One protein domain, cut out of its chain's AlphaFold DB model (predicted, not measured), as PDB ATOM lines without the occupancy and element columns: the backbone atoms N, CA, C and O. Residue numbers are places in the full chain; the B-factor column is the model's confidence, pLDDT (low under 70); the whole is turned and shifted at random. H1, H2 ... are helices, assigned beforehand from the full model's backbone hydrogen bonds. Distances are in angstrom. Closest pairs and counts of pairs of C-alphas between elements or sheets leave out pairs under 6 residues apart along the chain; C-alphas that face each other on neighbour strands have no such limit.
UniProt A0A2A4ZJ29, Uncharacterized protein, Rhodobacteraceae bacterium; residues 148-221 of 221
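AT A GLANCE: This is residues 148 to 221 of the 221 residues of an uncharacterized protein of Rhodobacteraceae bacterium (UniProt A0A2A4ZJ29). Three helices make a small up-and-down bundle: H1 and H2 are side by side as a close helical hairpin, and H3 packs along both of them, so that their centres make a triangle. After H3, residues 206 to 221 form a tail with no named element that turns round at the end of H3 and folds back beside that helix. The printed part has 74 residues, with three named helices in the order H1, H2, H3 and no named strand, and its class is all helix. It is compact, with a radius of gyration of the C-alphas of 11.3 A, and its C-alphas span 32 by 28 by 17 A along their three main axes.

HOW THE PARTS SIT: The bundle begins with H1, residues 153 to 169, and its second helix is H2, residues 173 to 185. These two touch, with 28 pairs of C-alphas within 8 A, and the closest C-alphas are those of Ala 164 and Ser 176, 4.0 A apart. They run opposite ways at a shallow tilt of 10 degrees, their centres are 8.1 A apart, and together they are a helical hairpin. H3, residues 191 to 205, is the third helix of the bundle, which is up and down, each helix running against the one before it in the chain. H2 and H3 touch through 7 pairs of C-alphas within 8 A, the closest being those of Leu 180 and Arg 201 at 7.2 A. They run opposite ways at a shallow tilt of 28 degrees, with centres 11.4 A apart, and are also a helical hairpin. H1 and H3 touch, with 14 such pairs, and their closest C-alphas, those of Glu 158 and Ala 193, are 5.2 A apart. H1 and H3 run the same way at a shallow tilt of 25 degrees, with centres 9.3 A apart. The packing of the three helices is mostly aligned, their three pairs each being at a shallow tilt. In H1, H2 and H3 every pair of O of residue i and N of residue i+4 is within hydrogen-bond range.

IN THESE COORDINATES: The printed part begins at Ser 148, and residues 148 to 150 are a helical run too short to bear a name. H1 has 17 residues, the most of the three helices, and runs 24.4 A from C-alpha 153 at (39.459, 42.628, -16.116) to C-alpha 169 at (40.937, 26.153, 1.830), with y falling and z rising. H2 has 13 residues and measures 18.7 A from the C-alpha of Ser 173 to that of Asn 185; from the one to the other, y rises and z falls. H3 has 15 residues and measures 21.1 A, from the C-alpha of Pro 191 to that of Ala 205 at (42.023, 37.754, 7.355), and here z rises again. In the stretch after it, residues 210 to 212 are another helical run too short to bear a name.

THE WHOLE: The two C-alphas farthest apart are those of Asn 150 and Ser 208, at 33.8 A, while the first and last printed C-alphas, those of Ser 148 and Pro 221, are 25.2 A apart. The printed part has no cut. The links H1 to H2, with 3 residues, and H2 to H3, with 5 residues, are both tight. The longer stretch with no named element is residues 206 to 221, 16 residues whose C-alphas lie 10 to 16 A from the mean of all C-alphas; it ends at the chain's last residue. The mean pLDDT of the printed part is 95.4, and one printed residue, Pro 221, is under 70 in this predicted model.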
ATOM      1  N   SER A 148      44.111  32.972 -16.832       79.75
ATOM      2  CA  SER A 148      43.812  34.249 -16.174       79.75
ATOM      3  C   SER A 148      44.374  35.460 -16.930       79.75
ATOM      4  O   SER A 148      43.742  36.509 -16.959       79.75
ATOM      5  N   ARG A 149      45.524  35.321 -17.604       80.31
ATOM      6  CA  ARG A 149      46.236  36.423 -18.279       80.31
ATOM      7  C   ARG A 149      45.533  37.012 -19.504       80.31
ATOM      8  O   ARG A 149      45.832  38.148 -19.847       80.31
ATOM      9  N   ASN A 150      44.627  36.269 -20.137       86.62
ATOM     10  CA  ASN A 150      43.974  36.683 -21.387       86.62
ATOM     11  C   ASN A 150      42.479  36.991 -21.201       86.62
ATOM     12  O   ASN A 150      41.748  37.100 -22.183       86.62
ATOM     13  N   LEU A 151      42.012  37.061 -19.955       93.25
ATOM     14  CA  LEU A 151      40.628  37.393 -19.639       93.25
ATOM     15  C   LEU A 151      40.459  38.904 -19.501       93.25
ATOM     16  O   LEU A 151      41.370  39.601 -19.059       93.25
ATOM     17  N   GLU A 152      39.257  39.385 -19.811       96.94
ATOM     18  CA  GLU A 152      38.844  40.749 -19.474       96.94
ATOM     19  C   GLU A 152      38.946  41.000 -17.952       96.94
ATOM     20  O   GLU A 152      38.744  40.054 -17.176       96.94
ATOM     21  N   PRO A 153      39.195  42.251 -17.511       97.06
ATOM     22  CA  PRO A 153      39.459  42.628 -16.116       97.06
ATOM     23  C   PRO A 153      38.596  41.931 -15.053       97.06
ATOM     24  O   PRO A 153      39.119  41.301 -14.133       97.06
ATOM     25  N   ASP A 154      37.269  41.969 -15.203       96.75
ATOM     26  CA  ASP A 154      36.337  41.376 -14.233       96.75
ATOM     27  C   ASP A 154      36.467  39.850 -14.149       96.75
ATOM     28  O   ASP A 154      36.413  39.262 -13.068       96.75
ATOM     29  N   LYS A 155      36.666  39.186 -15.293       95.88
ATOM     30  CA  LYS A 155      36.824  37.728 -15.360       95.88
ATOM     31  C   LYS A 155      38.188  37.289 -14.849       95.88
ATOM     32  O   LYS A 155      38.279  36.265 -14.174       95.88
ATOM     33  N   GLN A 156      39.226  38.074 -15.119       96.88
ATOM     34  CA  GLN A 156      40.548  37.862 -14.546       96.88
ATOM     35  C   GLN A 156      40.505  37.972 -13.014       96.88
ATOM     36  O   GLN A 156      40.988  37.063 -12.335       96.88
ATOM     37  N   ALA A 157      39.883  39.023 -12.469       97.25
ATOM     38  CA  ALA A 157      39.734  39.203 -11.026       97.25
ATOM     39  C   ALA A 157      38.930  38.069 -10.377       97.25
ATOM     40  O   ALA A 157      39.383  37.509  -9.380       97.25
ATOM     41  N   GLU A 158      37.784  37.676 -10.948       96.69
ATOM     42  CA  GLU A 158      36.968  36.567 -10.426       96.69
ATOM     43  C   GLU A 158      37.765  35.250 -10.396       96.69
ATOM     44  O   GLU A 158      37.750  34.525  -9.398       96.69
ATOM     45  N   GLN A 159      38.509  34.950 -11.464       96.38
ATOM     46  CA  GLN A 159      39.284  33.715 -11.571       96.38
ATOM     47  C   GLN A 159      40.483  33.681 -10.613       96.38
ATOM     48  O   GLN A 159      40.725  32.659  -9.974       96.38
ATOM     49  N   LEU A 160      41.207  34.792 -10.461       97.69
ATOM     50  CA  LEU A 160      42.294  34.904  -9.483       97.69
ATOM     51  C   LEU A 160      41.762  34.847  -8.046       97.69
ATOM     52  O   LEU A 160      42.324  34.148  -7.210       97.69
ATOM     53  N   THR A 161      40.628  35.491  -7.772       98.19
ATOM     54  CA  THR A 161      39.953  35.417  -6.468       98.19
ATOM     55  C   THR A 161      39.521  33.984  -6.140       98.19
ATOM     56  O   THR A 161      39.688  33.518  -5.014       98.19
ATOM     57  N   ARG A 162      39.040  33.231  -7.136       97.50
ATOM     58  CA  ARG A 162      38.731  31.801  -6.993       97.50
ATOM     59  C   ARG A 162      39.970  30.977  -6.647       97.50
ATOM     60  O   ARG A 162      39.915  30.182  -5.713       97.50
ATOM     61  N   LEU A 163      41.079  31.180  -7.361       97.81
ATOM     62  CA  LEU A 163      42.354  30.528  -7.043       97.81
ATOM     63  C   LEU A 163      42.817  30.865  -5.622       97.81
ATOM     64  O   LEU A 163      43.275  29.978  -4.902       97.81
ATOM     65  N   ALA A 164      42.641  32.115  -5.191       98.38
ATOM     66  CA  ALA A 164      42.954  32.523  -3.832       98.38
ATOM     67  C   ALA A 164      42.124  31.769  -2.788       98.38
ATOM     68  O   ALA A 164      42.678  31.292  -1.796       98.38
ATOM     69  N   PHE A 165      40.815  31.638  -3.007       98.38
ATOM     70  CA  PHE A 165      39.930  30.952  -2.072       98.38
ATOM     71  C   PHE A 165      40.226  29.449  -1.991       98.38
ATOM     72  O   PHE A 165      40.340  28.903  -0.898       98.38
ATOM     73  N   VAL A 166      40.463  28.792  -3.130       98.00
ATOM     74  CA  VAL A 166      40.908  27.387  -3.179       98.00
ATOM     75  C   VAL A 166      42.241  27.215  -2.441       98.00
ATOM     76  O   VAL A 166      42.373  26.327  -1.600       98.00
ATOM     77  N   ALA A 167      43.216  28.100  -2.674       98.06
ATOM     78  CA  ALA A 167      44.494  28.066  -1.964       98.06
ATOM     79  C   ALA A 167      44.328  28.257  -0.444       98.06
ATOM     80  O   ALA A 167      45.004  27.577   0.325       98.06
ATOM     81  N   LEU A 168      43.420  29.134  -0.003       98.19
ATOM     82  CA  LEU A 168      43.093  29.317   1.414       98.19
ATOM     83  C   LEU A 168      42.528  28.027   2.026       98.19
ATOM     84  O   LEU A 168      43.000  27.592   3.074       98.19
ATOM     85  N   LEU A 169      41.553  27.400   1.363       97.56
ATOM     86  CA  LEU A 169      40.937  26.153   1.830       97.56
ATOM     87  C   LEU A 169      41.943  24.992   1.891       97.56
ATOM     88  O   LEU A 169      41.866  24.172   2.799       97.56
ATOM     89  N   ALA A 170      42.925  24.969   0.987       97.81
ATOM     90  CA  ALA A 170      44.029  24.006   0.986       97.81
ATOM     91  C   ALA A 170      45.137  24.321   2.019       97.81
ATOM     92  O   ALA A 170      46.188  23.678   2.013       97.81
ATOM     93  N   GLY A 171      44.974  25.350   2.861       97.44
ATOM     94  CA  GLY A 171      45.981  25.769   3.846       97.44
ATOM     95  C   GLY A 171      47.218  26.452   3.245       97.44
ATOM     96  O   GLY A 171      48.249  26.579   3.904       97.44
ATOM     97  N   ARG A 172      47.147  26.909   1.990       97.56
ATOM     98  CA  ARG A 172      48.244  27.553   1.247       97.56
ATOM     99  C   ARG A 172      48.142  29.081   1.317       97.56
ATOM    100  O   ARG A 172      48.078  29.758   0.290       97.56
ATOM    101  N   SER A 173      48.152  29.640   2.529       96.88
ATOM    102  CA  SER A 173      47.873  31.068   2.780       96.88
ATOM    103  C   SER A 173      48.757  32.030   1.977       96.88
ATOM    104  O   SER A 173      48.252  33.006   1.435       96.88
ATOM    105  N   PHE A 174      50.054  31.735   1.814       97.56
ATOM    106  CA  PHE A 174      50.950  32.580   1.010       97.56
ATOM    107  C   PHE A 174      50.503  32.677  -0.458       97.56
ATOM    108  O   PHE A 174      50.482  33.762  -1.033       97.56
ATOM    109  N   LYS A 175      50.097  31.549  -1.057       97.75
ATOM    110  CA  LYS A 175      49.579  31.527  -2.432       97.75
ATOM    111  C   LYS A 175      48.223  32.212  -2.539       97.75
ATOM    112  O   LYS A 175      47.968  32.883  -3.532       97.75
ATOM    113  N   SER A 176      47.382  32.077  -1.516       98.19
ATOM    114  CA  SER A 176      46.109  32.796  -1.447       98.19
ATOM    115  C   SER A 176      46.312  34.314  -1.526       98.19
ATOM    116  O   SER A 176      45.718  34.972  -2.377       98.19
ATOM    117  N   GLU A 177      47.233  34.849  -0.722       98.50
ATOM    118  CA  GLU A 177      47.585  36.274  -0.727       98.50
ATOM    119  C   GLU A 177      48.170  36.740  -2.068       98.50
ATOM    120  O   GLU A 177      47.795  37.798  -2.575       98.50
ATOM    121  N   GLU A 178      49.048  35.935  -2.676       97.81
ATOM    122  CA  GLU A 178      49.611  36.202  -4.006       97.81
ATOM    123  C   GLU A 178      48.503  36.338  -5.064       97.81
ATOM    124  O   GLU A 178      48.474  37.312  -5.820       97.81
ATOM    125  N   TYR A 179      47.544  35.407  -5.088       98.12
ATOM    126  CA  TYR A 179      46.423  35.467  -6.023       98.12
ATOM    127  C   TYR A 179      45.504  36.667  -5.779       98.12
ATOM    128  O   TYR A 179      45.089  37.296  -6.753       98.12
ATOM    129  N   LEU A 180      45.224  37.036  -4.523       98.31
ATOM    130  CA  LEU A 180      44.430  38.235  -4.222       98.31
ATOM    131  C   LEU A 180      45.130  39.518  -4.665       98.31
ATOM    132  O   LEU A 180      44.492  40.386  -5.256       98.31
ATOM    133  N   ALA A 181      46.441  39.628  -4.443       98.06
ATOM    134  CA  ALA A 181      47.212  40.769  -4.926       98.06
ATOM    135  C   ALA A 181      47.160  40.872  -6.460       98.06
ATOM    136  O   ALA A 181      47.035  41.964  -7.014       98.06
ATOM    137  N   HIS A 182      47.216  39.748  -7.177       96.88
ATOM    138  CA  HIS A 182      47.018  39.752  -8.626       96.88
ATOM    139  C   HIS A 182      45.583  40.127  -9.024       96.88
ATOM    140  O   HIS A 182      45.412  40.884  -9.977       96.88
ATOM    141  N   ALA A 183      44.570  39.652  -8.294       97.31
ATOM    142  CA  ALA A 183      43.168  39.968  -8.558       97.31
ATOM    143  C   ALA A 183      42.874  41.471  -8.404       97.31
ATOM    144  O   ALA A 183      42.190  42.052  -9.241       97.31
ATOM    145  N   GLU A 184      43.446  42.125  -7.392       97.38
ATOM    146  CA  GLU A 184      43.332  43.579  -7.190       97.38
ATOM    147  C   GLU A 184      43.973  44.388  -8.322       97.38
ATOM    148  O   GLU A 184      43.479  45.450  -8.701       97.38
ATOM    149  N   ASN A 185      45.054  43.868  -8.904       96.88
ATOM    150  CA  ASN A 185      45.741  44.503 -10.025       96.88
ATOM    151  C   ASN A 185      45.045  44.279 -11.377       96.88
ATOM    152  O   ASN A 185      45.422  44.927 -12.352       96.88
ATOM    153  N   ALA A 186      44.032  43.409 -11.449       95.50
ATOM    154  CA  ALA A 186      43.295  43.124 -12.681       95.50
ATOM    155  C   ALA A 186      42.376  44.276 -13.133       95.50
ATOM    156  O   ALA A 186      41.854  44.226 -14.240       95.50
ATOM    157  N   GLN A 187      42.192  45.322 -12.312       94.62
ATOM    158  CA  GLN A 187      41.377  46.512 -12.618       94.62
ATOM    159  C   GLN A 187      39.885  46.221 -12.875       94.62
ATOM    160  O   GLN A 187      39.250  46.891 -13.692       94.62
ATOM    161  N   ALA A 188      39.316  45.236 -12.173       96.06
ATOM    162  CA  ALA A 188      37.886  44.944 -12.231       96.06
ATOM    163  C   ALA A 188      37.024  46.154 -11.825       96.06
ATOM    164  O   ALA A 188      37.374  46.925 -10.929       96.06
ATOM    165  N   GLN A 189      35.882  46.303 -12.489       96.50
ATOM    166  CA  GLN A 189      34.884  47.350 -12.249       96.50
ATOM    167  C   GLN A 189      33.494  46.765 -11.973       96.50
ATOM    168  O   GLN A 189      32.643  47.449 -11.405       96.50
ATOM    169  N   GLY A 190      33.254  45.513 -12.370       96.25
ATOM    170  CA  GLY A 190      31.993  44.824 -12.159       96.25
ATOM    171  C   GLY A 190      31.737  44.542 -10.672       96.25
ATOM    172  O   GLY A 190      32.632  44.025  -9.994       96.25
ATOM    173  N   PRO A 191      30.525  44.831 -10.154       95.19
ATOM    174  CA  PRO A 191      30.209  44.668  -8.734       95.19
ATOM    175  C   PRO A 191      30.412  43.225  -8.259       95.19
ATOM    176  O   PRO A 191      31.083  43.017  -7.259       95.19
ATOM    177  N   ASP A 192      29.970  42.229  -9.033       94.44
ATOM    178  CA  ASP A 192      30.136  40.807  -8.698       94.44
ATOM    179  C   ASP A 192      31.596  40.404  -8.435       94.44
ATOM    180  O   ASP A 192      31.886  39.671  -7.488       94.44
ATOM    181  N   ALA A 193      32.528  40.864  -9.279       96.06
ATOM    182  CA  ALA A 193      33.943  40.534  -9.140       96.06
ATOM    183  C   ALA A 193      34.550  41.220  -7.908       96.06
ATOM    184  O   ALA A 193      35.325  40.603  -7.176       96.06
ATOM    185  N   LEU A 194      34.171  42.478  -7.659       97.00
ATOM    186  CA  LEU A 194      34.633  43.257  -6.511       97.00
ATOM    187  C   LEU A 194      34.072  42.727  -5.183       97.00
ATOM    188  O   LEU A 194      34.813  42.636  -4.203       97.00
ATOM    189  N   ASP A 195      32.801  42.330  -5.151       96.25
ATOM    190  CA  ASP A 195      32.154  41.750  -3.973       96.25
ATOM    191  C   ASP A 195      32.769  40.397  -3.623       96.25
ATOM    192  O   ASP A 195      33.096  40.141  -2.459       96.25
ATOM    193  N   TYR A 196      33.022  39.557  -4.629       97.94
ATOM    194  CA  TYR A 196      33.699  38.285  -4.409       97.94
ATOM    195  C   TYR A 196      35.139  38.477  -3.916       97.94
ATOM    196  O   TYR A 196      35.543  37.845  -2.936       97.94
ATOM    197  N   LEU A 197      35.895  39.398  -4.526       98.06
ATOM    198  CA  LEU A 197      37.248  39.755  -4.090       98.06
ATOM    199  C   LEU A 197      37.265  40.212  -2.625       98.06
ATOM    200  O   LEU A 197      38.063  39.723  -1.824       98.06
ATOM    201  N   LYS A 198      36.342  41.103  -2.251       97.69
ATOM    202  CA  LYS A 198      36.184  41.587  -0.876       97.69
ATOM    203  C   LYS A 198      35.840  40.455   0.096       97.69
ATOM    204  O   LYS A 198      36.405  40.411   1.189       97.69
ATOM    205  N   ALA A 199      34.941  39.549  -0.289       98.00
ATOM    206  CA  ALA A 199      34.545  38.413   0.538       98.00
ATOM    207  C   ALA A 199      35.727  37.468   0.807       98.00
ATOM    208  O   ALA A 199      36.006  37.135   1.957       98.00
ATOM    209  N   VAL A 200      36.488  37.095  -0.226       98.38
ATOM    210  CA  VAL A 200      37.655  36.216  -0.050       98.38
ATOM    211  C   VAL A 200      38.766  36.912   0.738       98.38
ATOM    212  O   VAL A 200      39.378  36.284   1.600       98.38
ATOM    213  N   ARG A 201      38.986  38.218   0.534       98.25
ATOM    214  CA  ARG A 201      39.932  39.012   1.336       98.25
ATOM    215  C   ARG A 201      39.573  38.992   2.828       98.25
ATOM    216  O   ARG A 201      40.468  38.853   3.660       98.25
ATOM    217  N   ALA A 202      38.285  39.072   3.173       97.62
ATOM    218  CA  ALA A 202      37.828  38.934   4.558       97.62
ATOM    219  C   ALA A 202      38.114  37.531   5.123       97.62
ATOM    220  O   ALA A 202      38.570  37.412   6.258       97.62
ATOM    221  N   CYS A 203      37.936  36.485   4.314       98.25
ATOM    222  CA  CYS A 203      38.225  35.108   4.716       98.25
ATOM    223  C   CYS A 203      39.707  34.802   4.907       98.25
ATOM    224  O   CYS A 203      40.053  33.999   5.770       98.25
ATOM    225  N   VAL A 204      40.590  35.440   4.139       97.88
ATOM    226  CA  VAL A 204      42.037  35.334   4.367       97.88
ATOM    227  C   VAL A 204      42.434  35.989   5.695       97.88
ATOM    228  O   VAL A 204      43.290  35.460   6.399       97.88
ATOM    229  N   ALA A 205      41.783  37.094   6.072       97.19
ATOM    230  CA  ALA A 205      42.023  37.754   7.355       97.19
ATOM    231  C   ALA A 205      41.475  36.953   8.552       97.19
ATOM    232  O   ALA A 205      42.102  36.929   9.611       97.19
ATOM    233  N   ASP A 206      40.317  36.307   8.393       96.94
ATOM    234  CA  ASP A 206      39.693  35.469   9.416       96.94
ATOM    235  C   ASP A 206      38.825  34.367   8.784       96.94
ATOM    236  O   ASP A 206      37.654  34.565   8.454       96.94
ATOM    237  N   GLN A 207      39.397  33.168   8.657       95.44
ATOM    238  CA  GLN A 207      38.722  32.012   8.059       95.44
ATOM    239  C   GLN A 207      37.611  31.435   8.955       95.44
ATOM    240  O   GLN A 207      36.806  30.626   8.496       95.44
ATOM    241  N   SER A 208      37.540  31.835  10.232       95.50
ATOM    242  CA  SER A 208      36.533  31.315  11.165       95.50
ATOM    243  C   SER A 208      35.132  31.880  10.919       95.50
ATOM    244  O   SER A 208      34.149  31.370  11.465       95.50
ATOM    245  N   GLN A 209      35.013  32.917  10.083       94.12
ATOM    246  CA  GLN A 209      33.732  33.552   9.822       94.12
ATOM    247  C   GLN A 209      32.777  32.612   9.065       94.12
ATOM    248  O   GLN A 209      33.181  31.955   8.105       94.12
ATOM    249  N   PRO A 210      31.475  32.577   9.415       94.19
ATOM    250  CA  PRO A 210      30.516  31.659   8.791       94.19
ATOM    251  C   PRO A 210      30.404  31.785   7.266       94.19
ATOM    252  O   PRO A 210      30.125  30.796   6.591       94.19
ATOM    253  N   HIS A 211      30.623  32.986   6.723       94.06
ATOM    254  CA  HIS A 211      30.551  33.243   5.285       94.06
ATOM    255  C   HIS A 211      31.771  32.724   4.508       94.06
ATOM    256  O   HIS A 211      31.745  32.730   3.287       94.06
ATOM    257  N   CYS A 212      32.818  32.257   5.195       96.88
ATOM    258  CA  CYS A 212      34.007  31.662   4.582       96.88
ATOM    259  C   CYS A 212      33.866  30.167   4.318       96.88
ATOM    260  O   CYS A 212      34.787  29.532   3.804       96.88
ATOM    261  N   ARG A 213      32.710  29.593   4.661       96.38
ATOM    262  CA  ARG A 213      32.393  28.227   4.274       96.38
ATOM    263  C   ARG A 213      32.260  28.127   2.751       96.38
ATOM    264  O   ARG A 213      31.683  29.028   2.143       96.38
ATOM    265  N   PRO A 214      32.703  27.022   2.134       95.31
ATOM    266  CA  PRO A 214      32.648  26.877   0.681       95.31
ATOM    267  C   PRO A 214      31.224  26.947   0.098       95.31
ATOM    268  O   PRO A 214      31.032  27.435  -1.013       95.31
ATOM    269  N   ASP A 215      30.224  26.508   0.869       94.12
ATOM    270  CA  ASP A 215      28.802  26.501   0.513       94.12
ATOM    271  C   ASP A 215      28.047  27.784   0.906       94.12
ATOM    272  O   ASP A 215      26.871  27.934   0.572       94.12
ATOM    273  N   ALA A 216      28.694  28.726   1.601       96.19
ATOM    274  CA  ALA A 216      28.081  30.010   1.918       96.19
ATOM    275  C   ALA A 216      27.901  30.847   0.648       96.19
ATOM    276  O   ALA A 216      28.730  30.797  -0.256       96.19
ATOM    277  N   LEU A 217      26.831  31.640   0.577       96.25
ATOM    278  CA  LEU A 217      26.617  32.572  -0.530       96.25
ATOM    279  C   LEU A 217      27.624  33.718  -0.469       96.25
ATOM    280  O   LEU A 217      27.877  34.254   0.612       96.25
ATOM    281  N   ILE A 218      28.118  34.138  -1.635       95.81
ATOM    282  CA  ILE A 218      28.885  35.378  -1.754       95.81
ATOM    283  C   ILE A 218      27.994  36.516  -1.226       95.81
ATOM    284  O   ILE A 218      26.831  36.631  -1.651       95.81
ATOM    285  N   PRO A 219      28.485  37.316  -0.262       90.19
ATOM    286  CA  PRO A 219      27.780  38.505   0.185       90.19
ATOM    287  C   PRO A 219      27.543  39.423  -1.014       90.19
ATOM    288  O   PRO A 219      28.493  39.806  -1.689       90.19
ATOM    289  N   GLY A 220      26.277  39.726  -1.297       78.38
ATOM    290  CA  GLY A 220      25.939  40.784  -2.244       78.38
ATOM    291  C   GLY A 220      26.122  42.167  -1.609       78.38
ATOM    292  O   GLY A 220      26.439  42.246  -0.414       78.38
ATOM    293  N   PRO A 221      25.896  43.238  -2.384       54.88
ATOM    294  CA  PRO A 221      25.811  44.590  -1.844       54.88
ATOM    295  C   PRO A 221      24.702  44.734  -0.790       54.88
ATOM    296  O   PRO A 221      23.710  43.964  -0.833       54.88
TER     297      PRO A 221